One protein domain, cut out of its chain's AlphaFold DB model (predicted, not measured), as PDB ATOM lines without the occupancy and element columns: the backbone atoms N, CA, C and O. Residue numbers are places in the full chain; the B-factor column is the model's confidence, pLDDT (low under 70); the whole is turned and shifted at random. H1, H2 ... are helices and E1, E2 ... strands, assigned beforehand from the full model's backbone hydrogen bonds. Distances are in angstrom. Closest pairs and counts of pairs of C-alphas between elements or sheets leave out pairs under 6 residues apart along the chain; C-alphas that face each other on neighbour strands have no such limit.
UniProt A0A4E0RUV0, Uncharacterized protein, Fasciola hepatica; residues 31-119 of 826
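What this domain is: This is residues 31 to 119 of the 826 residues of an uncharacterized protein of Fasciola hepatica (UniProt A0A4E0RUV0). With little regular structure, the domain is a row of three small two-stranded hairpins joined by loops: E1 and E2 with helix H1 near one end, E3 and E4 in the middle, E5 and E6 toward the other end. Of the 89 printed residues 31 are in named elements, under half, and these are mostly strand, with one named helix and six named strands in the order H1, E1 to E6, each sheet an antiparallel pair. The whole is compact, radius of gyration of the C-alphas 13.7 A, and only just flat, spanning 43 by 29 by 16 A.

How they stand to each other: H1, residues 50 to 54, has its O i to N i+4 pair within hydrogen-bond range. Its closest C-alphas with E1, residues 58 to 61, are those of Ala 52 and Ser 58, 5.0 A. E1 forms a hairpin with E2, residues 66 to 69; N 59 and O 68 are 2.8 A apart. E3, residues 73 to 78, forms a hairpin with E4, residues 81 to 86; N 76 and O 83 are 2.9 A apart. The closest C-alphas of E2 and E4 are those of Cys 69 and Cys 84, 5.6 A. E5, residues 106 to 108, forms a hairpin with E6, residues 113 to 115; N 106 and O 115 are 2.9 A apart.

Where its parts are: H1 begins at C-alpha 50 (-29.669, 20.760, 28.412). E3 is 14.7 A long and E4 16.0 A. E6 ends at C-alpha 115 (-42.981, 39.348, 18.630).

The domain as a whole: The printed part has no cut; E4 to E5 is a long link. Residues 31 to 36 are under pLDDT 70.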
ATOM      1  N   PRO A  31     -38.826  20.204   7.749       27.80
ATOM      2  CA  PRO A  31     -37.738  20.920   7.090       27.80
ATOM      3  C   PRO A  31     -37.387  22.220   7.818       27.80
ATOM      4  O   PRO A  31     -38.251  23.019   8.175       27.80
ATOM      5  N   VAL A  32     -36.086  22.396   8.052       31.45
ATOM      6  CA  VAL A  32     -35.533  23.422   8.939       31.45
ATOM      7  C   VAL A  32     -35.835  24.824   8.399       31.45
ATOM      8  O   VAL A  32     -35.141  25.316   7.509       31.45
ATOM      9  N   GLN A  33     -36.835  25.487   8.992       37.56
ATOM     10  CA  GLN A  33     -36.971  26.947   8.962       37.56
ATOM     11  C   GLN A  33     -35.659  27.599   9.438       37.56
ATOM     12  O   GLN A  33     -34.881  26.963  10.150       37.56
ATOM     13  N   ASN A  34     -35.414  28.868   9.090       37.50
ATOM     14  CA  ASN A  34     -34.188  29.608   9.442       37.50
ATOM     15  C   ASN A  34     -34.084  29.939  10.950       37.50
ATOM     16  O   ASN A  34     -34.053  31.096  11.364       37.50
ATOM     17  N   LEU A  35     -34.014  28.902  11.782       50.94
ATOM     18  CA  LEU A  35     -33.781  28.975  13.214       50.94
ATOM     19  C   LEU A  35     -32.331  29.398  13.452       50.94
ATOM     20  O   LEU A  35     -31.385  28.698  13.086       50.94
ATOM     21  N   GLN A  36     -32.159  30.552  14.084       60.16
ATOM     22  CA  GLN A  36     -30.856  31.062  14.482       60.16
ATOM     23  C   GLN A  36     -30.296  30.206  15.633       60.16
ATOM     24  O   GLN A  36     -30.986  29.976  16.629       60.16
ATOM     25  N   ASN A  37     -29.057  29.716  15.496       71.75
ATOM     26  CA  ASN A  37     -28.359  29.012  16.579       71.75
ATOM     27  C   ASN A  37     -28.200  29.974  17.774       71.75
ATOM     28  O   ASN A  37     -27.751  31.108  17.610       71.75
ATOM     29  N   ILE A  38     -28.558  29.512  18.976       80.12
ATOM     30  CA  ILE A  38     -28.515  30.295  20.223       80.12
ATOM     31  C   ILE A  38     -27.060  30.540  20.695       80.12
ATOM     32  O   ILE A  38     -26.817  31.353  21.580       80.12
ATOM     33  N   GLY A  39     -26.064  29.864  20.110       70.62
ATOM     34  CA  GLY A  39     -24.645  30.019  20.462       70.62
ATOM     35  C   GLY A  39     -24.233  29.268  21.733       70.62
ATOM     36  O   GLY A  39     -23.156  29.504  22.277       70.62
ATOM     37  N   ILE A  40     -25.082  28.356  22.213       78.06
ATOM     38  CA  ILE A  40     -24.794  27.474  23.350       78.06
ATOM     39  C   ILE A  40     -23.854  26.348  22.890       78.06
ATOM     40  O   ILE A  40     -23.952  25.855  21.770       78.06
ATOM     41  N   SER A  41     -22.949  25.920  23.774       78.25
ATOM     42  CA  SER A  41     -22.012  24.817  23.515       78.25
ATOM     43  C   SER A  41     -22.706  23.471  23.189       78.25
ATOM     44  O   SER A  41     -23.822  23.259  23.666       78.25
ATOM     45  N   PRO A  42     -22.043  22.536  22.469       83.75
ATOM     46  CA  PRO A  42     -22.665  21.329  21.901       83.75
ATOM     47  C   PRO A  42     -23.514  20.501  22.873       83.75
ATOM     48  O   PRO A  42     -23.119  20.301  24.028       83.75
ATOM     49  N   CYS A  43     -24.671  20.028  22.403       87.19
ATOM     50  CA  CYS A  43     -25.789  19.533  23.212       87.19
ATOM     51  C   CYS A  43     -26.089  18.027  23.083       87.19
ATOM     52  O   CYS A  43     -26.672  17.447  23.998       87.19
ATOM     53  N   LYS A  44     -25.672  17.377  21.993       86.06
ATOM     54  CA  LYS A  44     -25.979  15.980  21.620       86.06
ATOM     55  C   LYS A  44     -25.444  14.941  22.605       86.06
ATOM     56  O   LYS A  44     -26.002  13.858  22.725       86.06
ATOM     57  N   SER A  45     -24.360  15.273  23.300       83.62
ATOM     58  CA  SER A  45     -23.715  14.444  24.327       83.62
ATOM     59  C   SER A  45     -24.216  14.721  25.753       83.62
ATOM     60  O   SER A  45     -23.645  14.205  26.714       83.62
ATOM     61  N   ARG A  46     -25.256  15.553  25.915       86.44
ATOM     62  CA  ARG A  46     -25.767  16.015  27.215       86.44
ATOM     63  C   ARG A  46     -27.198  15.537  27.464       86.44
ATOM     64  O   ARG A  46     -27.798  14.847  26.646       86.44
ATOM     65  N   ALA A  47     -27.746  15.891  28.626       81.25
ATOM     66  CA  ALA A  47     -29.133  15.587  28.964       81.25
ATOM     67  C   ALA A  47     -30.115  16.224  27.960       81.25
ATOM     68  O   ALA A  47     -29.888  17.331  27.475       81.25
ATOM     69  N   TRP A  48     -31.244  15.560  27.703       76.25
ATOM     70  CA  TRP A  48     -32.272  15.999  26.743       76.25
ATOM     71  C   TRP A  48     -32.819  17.415  27.010       76.25
ATOM     72  O   TRP A  48     -33.249  18.109  26.091       76.25
ATOM     73  N   ASN A  49     -32.782  17.864  28.267       82.44
ATOM     74  CA  ASN A  49     -33.211  19.193  28.699       82.44
ATOM     75  C   ASN A  49     -32.082  20.242  28.708       82.44
ATOM     76  O   ASN A  49     -32.350  21.384  29.068       82.44
ATOM     77  N   TYR A  50     -30.855  19.902  28.298       87.06
ATOM     78  CA  TYR A  50     -29.669  20.760  28.412       87.06
ATOM     79  C   TYR A  50     -29.860  22.166  27.820       87.06
ATOM     80  O   TYR A  50     -29.617  23.160  28.503       87.06
ATOM     81  N   CYS A  51     -30.348  22.271  26.579       86.44
ATOM     82  CA  CYS A  51     -30.615  23.578  25.972       86.44
ATOM     83  C   CYS A  51     -31.653  24.359  26.798       86.44
ATOM     84  O   CYS A  51     -31.425  25.515  27.148       86.44
ATOM     85  N   ALA A  52     -32.746  23.697  27.198       84.69
ATOM     86  CA  ALA A  52     -33.833  24.296  27.974       84.69
ATOM     87  C   ALA A  52     -33.439  24.700  29.411       84.69
ATOM     88  O   ALA A  52     -34.138  25.512  30.012       84.69
ATOM     89  N   GLN A  53     -32.338  24.163  29.953       84.12
ATOM     90  CA  GLN A  53     -31.737  24.601  31.221       84.12
ATOM     91  C   GLN A  53     -30.931  25.901  31.079       84.12
ATOM     92  O   GLN A  53     -30.816  26.641  32.052       84.12
ATOM     93  N   HIS A  54     -30.372  26.177  29.897       84.75
ATOM     94  CA  HIS A  54     -29.613  27.401  29.622       84.75
ATOM     95  C   HIS A  54     -30.483  28.524  29.053       84.75
ATOM     96  O   HIS A  54     -30.355  29.667  29.478       84.75
ATOM     97  N   VAL A  55     -31.371  28.205  28.109       84.69
ATOM     98  CA  VAL A  55     -32.327  29.146  27.515       84.69
ATOM     99  C   VAL A  55     -33.690  28.472  27.448       84.69
ATOM    100  O   VAL A  55     -33.895  27.511  26.700       84.69
ATOM    101  N   THR A  56     -34.636  28.981  28.236       82.81
ATOM    102  CA  THR A  56     -36.028  28.513  28.274       82.81
ATOM    103  C   THR A  56     -36.630  28.483  26.866       82.81
ATOM    104  O   THR A  56     -36.347  29.353  26.049       82.81
ATOM    105  N   ASN A  57     -37.475  27.490  26.578       82.69
ATOM    106  CA  ASN A  57     -38.112  27.277  25.268       82.69
ATOM    107  C   ASN A  57     -37.149  26.968  24.103       82.69
ATOM    108  O   ASN A  57     -37.518  27.120  22.939       82.69
ATOM    109  N   SER A  58     -35.952  26.452  24.393       87.06
ATOM    110  CA  SER A  58     -35.047  25.867  23.393       87.06
ATOM    111  C   SER A  58     -35.068  24.326  23.376       87.06
ATOM    112  O   SER A  58     -35.694  23.669  24.221       87.06
ATOM    113  N   VAL A  59     -34.423  23.742  22.364       88.69
ATOM    114  CA  VAL A  59     -34.296  22.300  22.105       88.69
ATOM    115  C   VAL A  59     -32.950  22.002  21.425       88.69
ATOM    116  O   VAL A  59     -32.408  22.846  20.713       88.69
ATOM    117  N   CYS A  60     -32.394  20.810  21.659       85.75
ATOM    118  CA  CYS A  60     -31.180  20.346  20.984       85.75
ATOM    119  C   CYS A  60     -31.530  19.743  19.619       85.75
ATOM    120  O   CYS A  60     -32.309  18.793  19.553       85.75
ATOM    121  N   ASN A  61     -30.924  20.237  18.540       83.94
ATOM    122  CA  ASN A  61     -30.956  19.547  17.254       83.94
ATOM    123  C   ASN A  61     -29.835  18.496  17.236       83.94
ATOM    124  O   ASN A  61     -28.660  18.819  17.069       83.94
ATOM    125  N   THR A  62     -30.199  17.224  17.389       81.19
ATOM    126  CA  THR A  62     -29.257  16.094  17.464       81.19
ATOM    127  C   THR A  62     -28.526  15.799  16.149       81.19
ATOM    128  O   THR A  62     -27.509  15.101  16.163       81.19
ATOM    129  N   GLN A  63     -28.987  16.339  15.016       81.62
ATOM    130  CA  GLN A  63     -28.276  16.260  13.737       81.62
ATOM    131  C   GLN A  63     -27.134  17.284  13.679       81.62
ATOM    132  O   GLN A  63     -26.025  16.923  13.289       81.62
ATOM    133  N   ARG A  64     -27.391  18.531  14.107       82.12
ATOM    134  CA  ARG A  64     -26.422  19.647  14.069       82.12
ATOM    135  C   ARG A  64     -25.535  19.778  15.311       82.12
ATOM    136  O   ARG A  64     -24.489  20.402  15.218       82.12
ATOM    137  N   ASP A  65     -25.923  19.167  16.432       87.06
ATOM    138  CA  ASP A  65     -25.272  19.318  17.747       87.06
ATOM    139  C   ASP A  65     -25.341  20.759  18.309       87.06
ATOM    140  O   ASP A  65     -24.457  21.234  19.018       87.06
ATOM    141  N   GLU A  66     -26.429  21.466  17.991       87.81
ATOM    142  CA  GLU A  66     -26.646  22.881  18.318       87.81
ATOM    143  C   GLU A  66     -28.007  23.096  19.004       87.81
ATOM    144  O   GLU A  66     -28.981  22.380  18.738       87.81
ATOM    145  N   CYS A  67     -28.090  24.104  19.878       87.44
ATOM    146  CA  CYS A  67     -29.339  24.512  20.524       87.44
ATOM    147  C   CYS A  67     -30.087  25.556  19.681       87.44
ATOM    148  O   CYS A  67     -29.545  26.616  19.364       87.44
ATOM    149  N   PHE A  68     -31.364  25.290  19.404       87.12
ATOM    150  CA  PHE A  68     -32.273  26.184  18.681       87.12
ATOM    151  C   PHE A  68     -33.512  26.489  19.519       87.12
ATOM    152  O   PHE A  68     -33.854  25.737  20.436       87.12
ATOM    153  N   CYS A  69     -34.213  27.579  19.209       85.75
ATOM    154  CA  CYS A  69     -35.530  27.815  19.789       85.75
ATOM    155  C   CYS A  69     -36.525  26.755  19.293       85.75
ATOM    156  O   CYS A  69     -36.400  26.239  18.181       85.75
ATOM    157  N   ARG A  70     -37.489  26.387  20.143       81.75
ATOM    158  CA  ARG A  70     -38.577  25.471  19.770       81.75
ATOM    159  C   ARG A  70     -39.462  26.111  18.700       81.75
ATOM    160  O   ARG A  70     -39.517  27.333  18.591       81.75
ATOM    161  N   LEU A  71     -40.206  25.284  17.965       76.44
ATOM    162  CA  LEU A  71     -41.269  25.762  17.075       76.44
ATOM    163  C   LEU A  71     -42.211  26.707  17.845       76.44
ATOM    164  O   LEU A  71     -42.546  26.444  19.001       76.44
ATOM    165  N   GLY A  72     -42.570  27.829  17.218       75.50
ATOM    166  CA  GLY A  72     -43.309  28.929  17.852       75.50
ATOM    167  C   GLY A  72     -42.470  29.925  18.660       75.50
ATOM    168  O   GLY A  72     -43.030  30.870  19.212       75.50
ATOM    169  N   TYR A  73     -41.142  29.774  18.700       83.50
ATOM    170  CA  TYR A  73     -40.231  30.710  19.360       83.50
ATOM    171  C   TYR A  73     -39.085  31.138  18.439       83.50
ATOM    172  O   TYR A  73     -38.536  30.330  17.692       83.50
ATOM    173  N   VAL A  74     -38.663  32.398  18.554       86.31
ATOM    174  CA  VAL A  74     -37.503  32.953  17.844       86.31
ATOM    175  C   VAL A  74     -36.454  33.478  18.823       86.31
ATOM    176  O   VAL A  74     -36.781  33.940  19.917       86.31
ATOM    177  N   ALA A  75     -35.182  33.378  18.442       85.69
ATOM    178  CA  ALA A  75     -34.067  33.883  19.232       85.69
ATOM    179  C   ALA A  75     -33.982  35.412  19.118       85.69
ATOM    180  O   ALA A  75     -33.821  35.939  18.021       85.69
ATOM    181  N   ILE A  76     -34.047  36.115  20.248       82.50
ATOM    182  CA  ILE A  76     -33.833  37.564  20.340       82.50
ATOM    183  C   ILE A  76     -32.695  37.818  21.331       82.50
ATOM    184  O   ILE A  76     -32.648  37.205  22.398       82.50
ATOM    185  N   ARG A  77     -31.767  38.716  20.988       79.75
ATOM    186  CA  ARG A  77     -30.705  39.162  21.900       79.75
ATOM    187  C   ARG A  77     -31.241  40.254  22.830       79.75
ATOM    188  O   ARG A  77     -31.646  41.315  22.363       79.75
ATOM    189  N   GLU A  78     -31.199  40.009  24.134       79.94
ATOM    190  CA  GLU A  78     -31.540  40.976  25.181       79.94
ATOM    191  C   GLU A  78     -30.266  41.336  25.952       79.94
ATOM    192  O   GLU A  78     -29.761  40.552  26.753       79.94
ATOM    193  N   ALA A  79     -29.722  42.525  25.661       76.12
ATOM    194  CA  ALA A  79     -28.376  42.940  26.062       76.12
ATOM    195  C   ALA A  79     -27.307  41.898  25.664       76.12
ATOM    196  O   ALA A  79     -26.977  41.772  24.478       76.12
ATOM    197  N   ASP A  80     -26.784  41.150  26.637       71.75
ATOM    198  CA  ASP A  80     -25.727  40.153  26.445       71.75
ATOM    199  C   ASP A  80     -26.233  38.711  26.286       71.75
ATOM    200  O   ASP A  80     -25.496  37.861  25.780       71.75
ATOM    201  N   GLU A  81     -27.491  38.440  26.642       80.12
ATOM    202  CA  GLU A  81     -28.103  37.109  26.588       80.12
ATOM    203  C   GLU A  81     -28.944  36.910  25.315       80.12
ATOM    204  O   GLU A  81     -29.401  37.866  24.683       80.12
ATOM    205  N   ILE A  82     -29.169  35.652  24.925       82.31
ATOM    206  CA  ILE A  82     -30.081  35.279  23.834       82.31
ATOM    207  C   ILE A  82     -31.248  34.499  24.437       82.31
ATOM    208  O   ILE A  82     -31.048  33.489  25.108       82.31
ATOM    209  N   VAL A  83     -32.471  34.960  24.182       84.88
ATOM    210  CA  VAL A  83     -33.708  34.402  24.736       84.88
ATOM    211  C   VAL A  83     -34.660  33.958  23.629       84.88
ATOM    212  O   VAL A  83     -34.819  34.641  22.619       84.88
ATOM    213  N   CYS A  84     -35.332  32.822  23.822       85.94
ATOM    214  CA  CYS A  84     -36.375  32.355  22.911       85.94
ATOM    215  C   CYS A  84     -37.713  33.026  23.251       85.94
ATOM    216  O   CYS A  84     -38.361  32.689  24.246       85.94
ATOM    217  N   ARG A  85     -38.123  33.992  22.424       85.88
ATOM    218  CA  ARG A  85     -39.371  34.755  22.558       85.88
ATOM    219  C   ARG A  85     -40.471  34.146  21.693       85.88
ATOM    220  O   ARG A  85     -40.211  33.753  20.560       85.88
ATOM    221  N   THR A  86     -41.683  34.047  22.239       83.94
ATOM    222  CA  THR A  86     -42.849  33.492  21.537       83.94
ATOM    223  C   THR A  86     -43.221  34.363  20.338       83.94
ATOM    224  O   THR A  86     -43.225  35.592  20.446       83.94
ATOM    225  N   LEU A  87     -43.554  33.725  19.218       86.94
ATOM    226  CA  LEU A  87     -44.233  34.370  18.096       86.94
ATOM    227  C   LEU A  87     -45.695  34.663  18.484       86.94
ATOM    228  O   LEU A  87     -46.273  33.944  19.298       86.94
ATOM    229  N   LEU A  88     -46.280  35.739  17.956       84.81
ATOM    230  CA  LEU A  88     -47.553  36.278  18.461       84.81
ATOM    231  C   LEU A  88     -48.747  36.141  17.520       84.81
ATOM    232  O   LEU A  88     -49.874  36.238  17.985       84.81
ATOM    233  N   THR A  89     -48.531  35.949  16.225       77.06
ATOM    234  CA  THR A  89     -49.603  35.789  15.236       77.06
ATOM    235  C   THR A  89     -49.138  34.883  14.110       77.06
ATOM    236  O   THR A  89     -47.946  34.815  13.795       77.06
ATOM    237  N   ASP A  90     -50.089  34.201  13.479       78.25
ATOM    238  CA  ASP A  90     -49.813  33.377  12.301       78.25
ATOM    239  C   ASP A  90     -49.672  34.247  11.035       78.25
ATOM    240  O   ASP A  90     -49.057  33.812  10.058       78.25
ATOM    241  N   LEU A  91     -50.137  35.505  11.079       78.69
ATOM    242  CA  LEU A  91     -49.876  36.546  10.075       78.69
ATOM    243  C   LEU A  91     -48.385  36.768   9.831       78.69
ATOM    244  O   LEU A  91     -47.565  36.648  10.739       78.69
ATOM    245  N   SER A  92     -48.030  37.108   8.595       82.50
ATOM    246  CA  SER A  92     -46.679  37.548   8.241       82.50
ATOM    247  C   SER A  92     -46.577  39.069   8.304       82.50
ATOM    248  O   SER A  92     -47.456  39.752   7.798       82.50
ATOM    249  N   CYS A  93     -45.481  39.584   8.850       85.06
ATOM    250  CA  CYS A  93     -45.165  41.011   8.879       85.06
ATOM    251  C   CYS A  93     -43.890  41.313   8.079       85.06
ATOM    252  O   CYS A  93     -43.040  40.445   7.851       85.06
ATOM    253  N   ARG A  94     -43.752  42.574   7.677       85.56
ATOM    254  CA  ARG A  94     -42.579  43.194   7.049       85.56
ATOM    255  C   ARG A  94     -42.095  44.406   7.849       85.56
ATOM    256  O   ARG A  94     -40.894  44.666   7.863       85.56
ATOM    257  N   ILE A  95     -43.007  45.126   8.505       86.69
ATOM    258  CA  ILE A  95     -42.739  46.292   9.358       86.69
ATOM    259  C   ILE A  95     -43.543  46.214  10.664       86.69
ATOM    260  O   ILE A  95     -44.520  45.478  10.769       86.69
ATOM    261  N   ASP A  96     -43.150  46.993  11.673       87.50
ATOM    262  CA  ASP A  96     -43.802  46.985  12.994       87.50
ATOM    263  C   ASP A  96     -45.279  47.416  12.957       87.50
ATOM    264  O   ASP A  96     -46.051  47.039  13.837       87.50
ATOM    265  N   ALA A  97     -45.685  48.183  11.937       84.75
ATOM    266  CA  ALA A  97     -47.067  48.629  11.759       84.75
ATOM    267  C   ALA A  97     -48.042  47.469  11.482       84.75
ATOM    268  O   ALA A  97     -49.193  47.547  11.903       84.75
ATOM    269  N   ASP A  98     -47.568  46.385  10.860       83.38
ATOM    270  CA  ASP A  98     -48.369  45.197  10.523       83.38
ATOM    271  C   ASP A  98     -48.773  44.408  11.791       83.38
ATOM    272  O   ASP A  98     -49.678  43.575  11.787       83.38
ATOM    273  N   CYS A  99     -48.107  44.663  12.922       86.62
ATOM    274  CA  CYS A  99     -48.323  43.965  14.187       86.62
ATOM    275  C   CYS A  99     -49.460  44.574  15.032       86.62
ATOM    276  O   CYS A  99     -49.354  44.724  16.252       86.62
ATOM    277  N   THR A 100     -50.585  44.894  14.381       83.56
ATOM    278  CA  THR A 100     -51.755  45.588  14.962       83.56
ATOM    279  C   THR A 100     -52.446  44.823  16.101       83.56
ATOM    280  O   THR A 100     -53.070  45.429  16.976       83.56
ATOM    281  N   HIS A 101     -52.325  43.492  16.114       77.50
ATOM    282  CA  HIS A 101     -53.055  42.577  17.004       77.50
ATOM    283  C   HIS A 101     -52.663  42.659  18.476       77.50
ATOM    284  O   HIS A 101     -53.526  42.572  19.353       77.50
ATOM    285  N   VAL A 102     -51.365  42.803  18.753       85.88
ATOM    286  CA  VAL A 102     -50.814  42.798  20.112       85.88
ATOM    287  C   VAL A 102     -50.141  44.141  20.365       85.88
ATOM    288  O   VAL A 102     -49.087  44.430  19.801       85.88
ATOM    289  N   ASP A 103     -50.734  44.969  21.229       87.94
ATOM    290  CA  ASP A 103     -50.257  46.337  21.470       87.94
ATOM    291  C   ASP A 103     -48.804  46.349  21.970       87.94
ATOM    292  O   ASP A 103     -48.480  45.778  23.015       87.94
ATOM    293  N   GLY A 104     -47.936  47.048  21.238       88.38
ATOM    294  CA  GLY A 104     -46.513  47.147  21.540       88.38
ATOM    295  C   GLY A 104     -45.694  45.916  21.147       88.38
ATOM    296  O   GLY A 104     -44.569  45.789  21.628       88.38
ATOM    297  N   SER A 105     -46.233  45.017  20.319       91.31
ATOM    298  CA  SER A 105     -45.419  44.055  19.568       91.31
ATOM    299  C   SER A 105     -44.712  44.723  18.379       91.31
ATOM    300  O   SER A 105     -45.043  45.848  18.005       91.31
ATOM    301  N   ILE A 106     -43.693  44.055  17.839       91.31
ATOM    302  CA  ILE A 106     -42.869  44.502  16.705       91.31
ATOM    303  C   ILE A 106     -42.696  43.361  15.699       91.31
ATOM    304  O   ILE A 106     -42.887  42.192  16.051       91.31
ATOM    305  N   CYS A 107     -42.284  43.665  14.471       90.44
ATOM    306  CA  CYS A 107     -41.999  42.649  13.470       90.44
ATOM    307  C   CYS A 107     -40.579  42.093  13.632       90.44
ATOM    308  O   CYS A 107     -39.599  42.837  13.618       90.44
ATOM    309  N   HIS A 108     -40.426  40.771  13.763       88.38
ATOM    310  CA  HIS A 108     -39.098  40.172  13.869       88.38
ATOM    311  C   HIS A 108     -38.424  40.047  12.487       88.38
ATOM    312  O   HIS A 108     -38.845  39.200  11.690       88.38
ATOM    313  N   PRO A 109     -37.334  40.784  12.190       80.94
ATOM    314  CA  PRO A 109     -36.795  40.896  10.829       80.94
ATOM    315  C   PRO A 109     -36.222  39.581  10.281       80.94
ATOM    316  O   PRO A 109     -36.192  39.378   9.072       80.94
ATOM    317  N   GLY A 110     -35.792  38.663  11.156       79.50
ATOM    318  CA  GLY A 110     -35.311  37.333  10.763       79.50
ATOM    319  C   GLY A 110     -36.401  36.262  10.620       79.50
ATOM    320  O   GLY A 110     -36.085  35.148  10.218       79.50
ATOM    321  N   ALA A 111     -37.656  36.561  10.982       81.69
ATOM    322  CA  ALA A 111     -38.756  35.585  10.969       81.69
ATOM    323  C   ALA A 111     -40.007  36.051  10.203       81.69
ATOM    324  O   ALA A 111     -40.825  35.210   9.842       81.69
ATOM    325  N   GLY A 112     -40.178  37.358   9.969       85.88
ATOM    326  CA  GLY A 112     -41.375  37.908   9.326       85.88
ATOM    327  C   GLY A 112     -42.654  37.646  10.124       85.88
ATOM    328  O   GLY A 112     -43.705  37.435   9.529       85.88
ATOM    329  N   LYS A 113     -42.560  37.592  11.461       87.06
ATOM    330  CA  LYS A 113     -43.664  37.336  12.404       87.06
ATOM    331  C   LYS A 113     -43.599  38.307  13.581       87.06
ATOM    332  O   LYS A 113     -42.507  38.720  13.981       87.06
ATOM    333  N   CYS A 114     -44.757  38.644  14.143       89.38
ATOM    334  CA  CYS A 114     -44.855  39.577  15.261       89.38
ATOM    335  C   CYS A 114     -44.340  38.959  16.569       89.38
ATOM    336  O   CYS A 114     -44.607  37.793  16.866       89.38
ATOM    337  N   VAL A 115     -43.605  39.746  17.357       91.25
ATOM    338  CA  VAL A 115     -42.981  39.348  18.630       91.25
ATOM    339  C   VAL A 115     -43.070  40.465  19.665       91.25
ATOM    340  O   VAL A 115     -43.144  41.643  19.322       91.25
ATOM    341  N   CYS A 116     -43.004  40.116  20.949       90.56
ATOM    342  CA  CYS A 116     -42.811  41.128  21.983       90.56
ATOM    343  C   CYS A 116     -41.347  41.617  21.986       90.56
ATOM    344  O   CYS A 116     -40.444  40.777  22.049       90.56
ATOM    345  N   PRO A 117     -41.094  42.941  21.933       88.94
ATOM    346  CA  PRO A 117     -39.750  43.508  21.859       88.94
ATOM    347  C   PRO A 117     -38.922  43.254  23.125       88.94
ATOM    348  O   PRO A 117     -39.453  42.939  24.197       88.94
ATOM    349  N   GLY A 118     -37.608  43.454  22.992       85.81
ATOM    350  CA  GLY A 118     -36.626  43.237  24.053       85.81
ATOM    351  C   GLY A 118     -37.030  43.861  25.394       85.81
ATOM    352  O   GLY A 118     -37.388  45.035  25.466       85.81
ATOM    353  N   GLY A 119     -36.992  43.069  26.468       83.31
ATOM    354  CA  GLY A 119     -37.329  43.525  27.821       83.31
ATOM    355  C   GLY A 119     -38.831  43.640  28.128       83.31
ATOM    356  O   GLY A 119     -39.196  44.051  29.230       83.31
TER     357      GLY A 119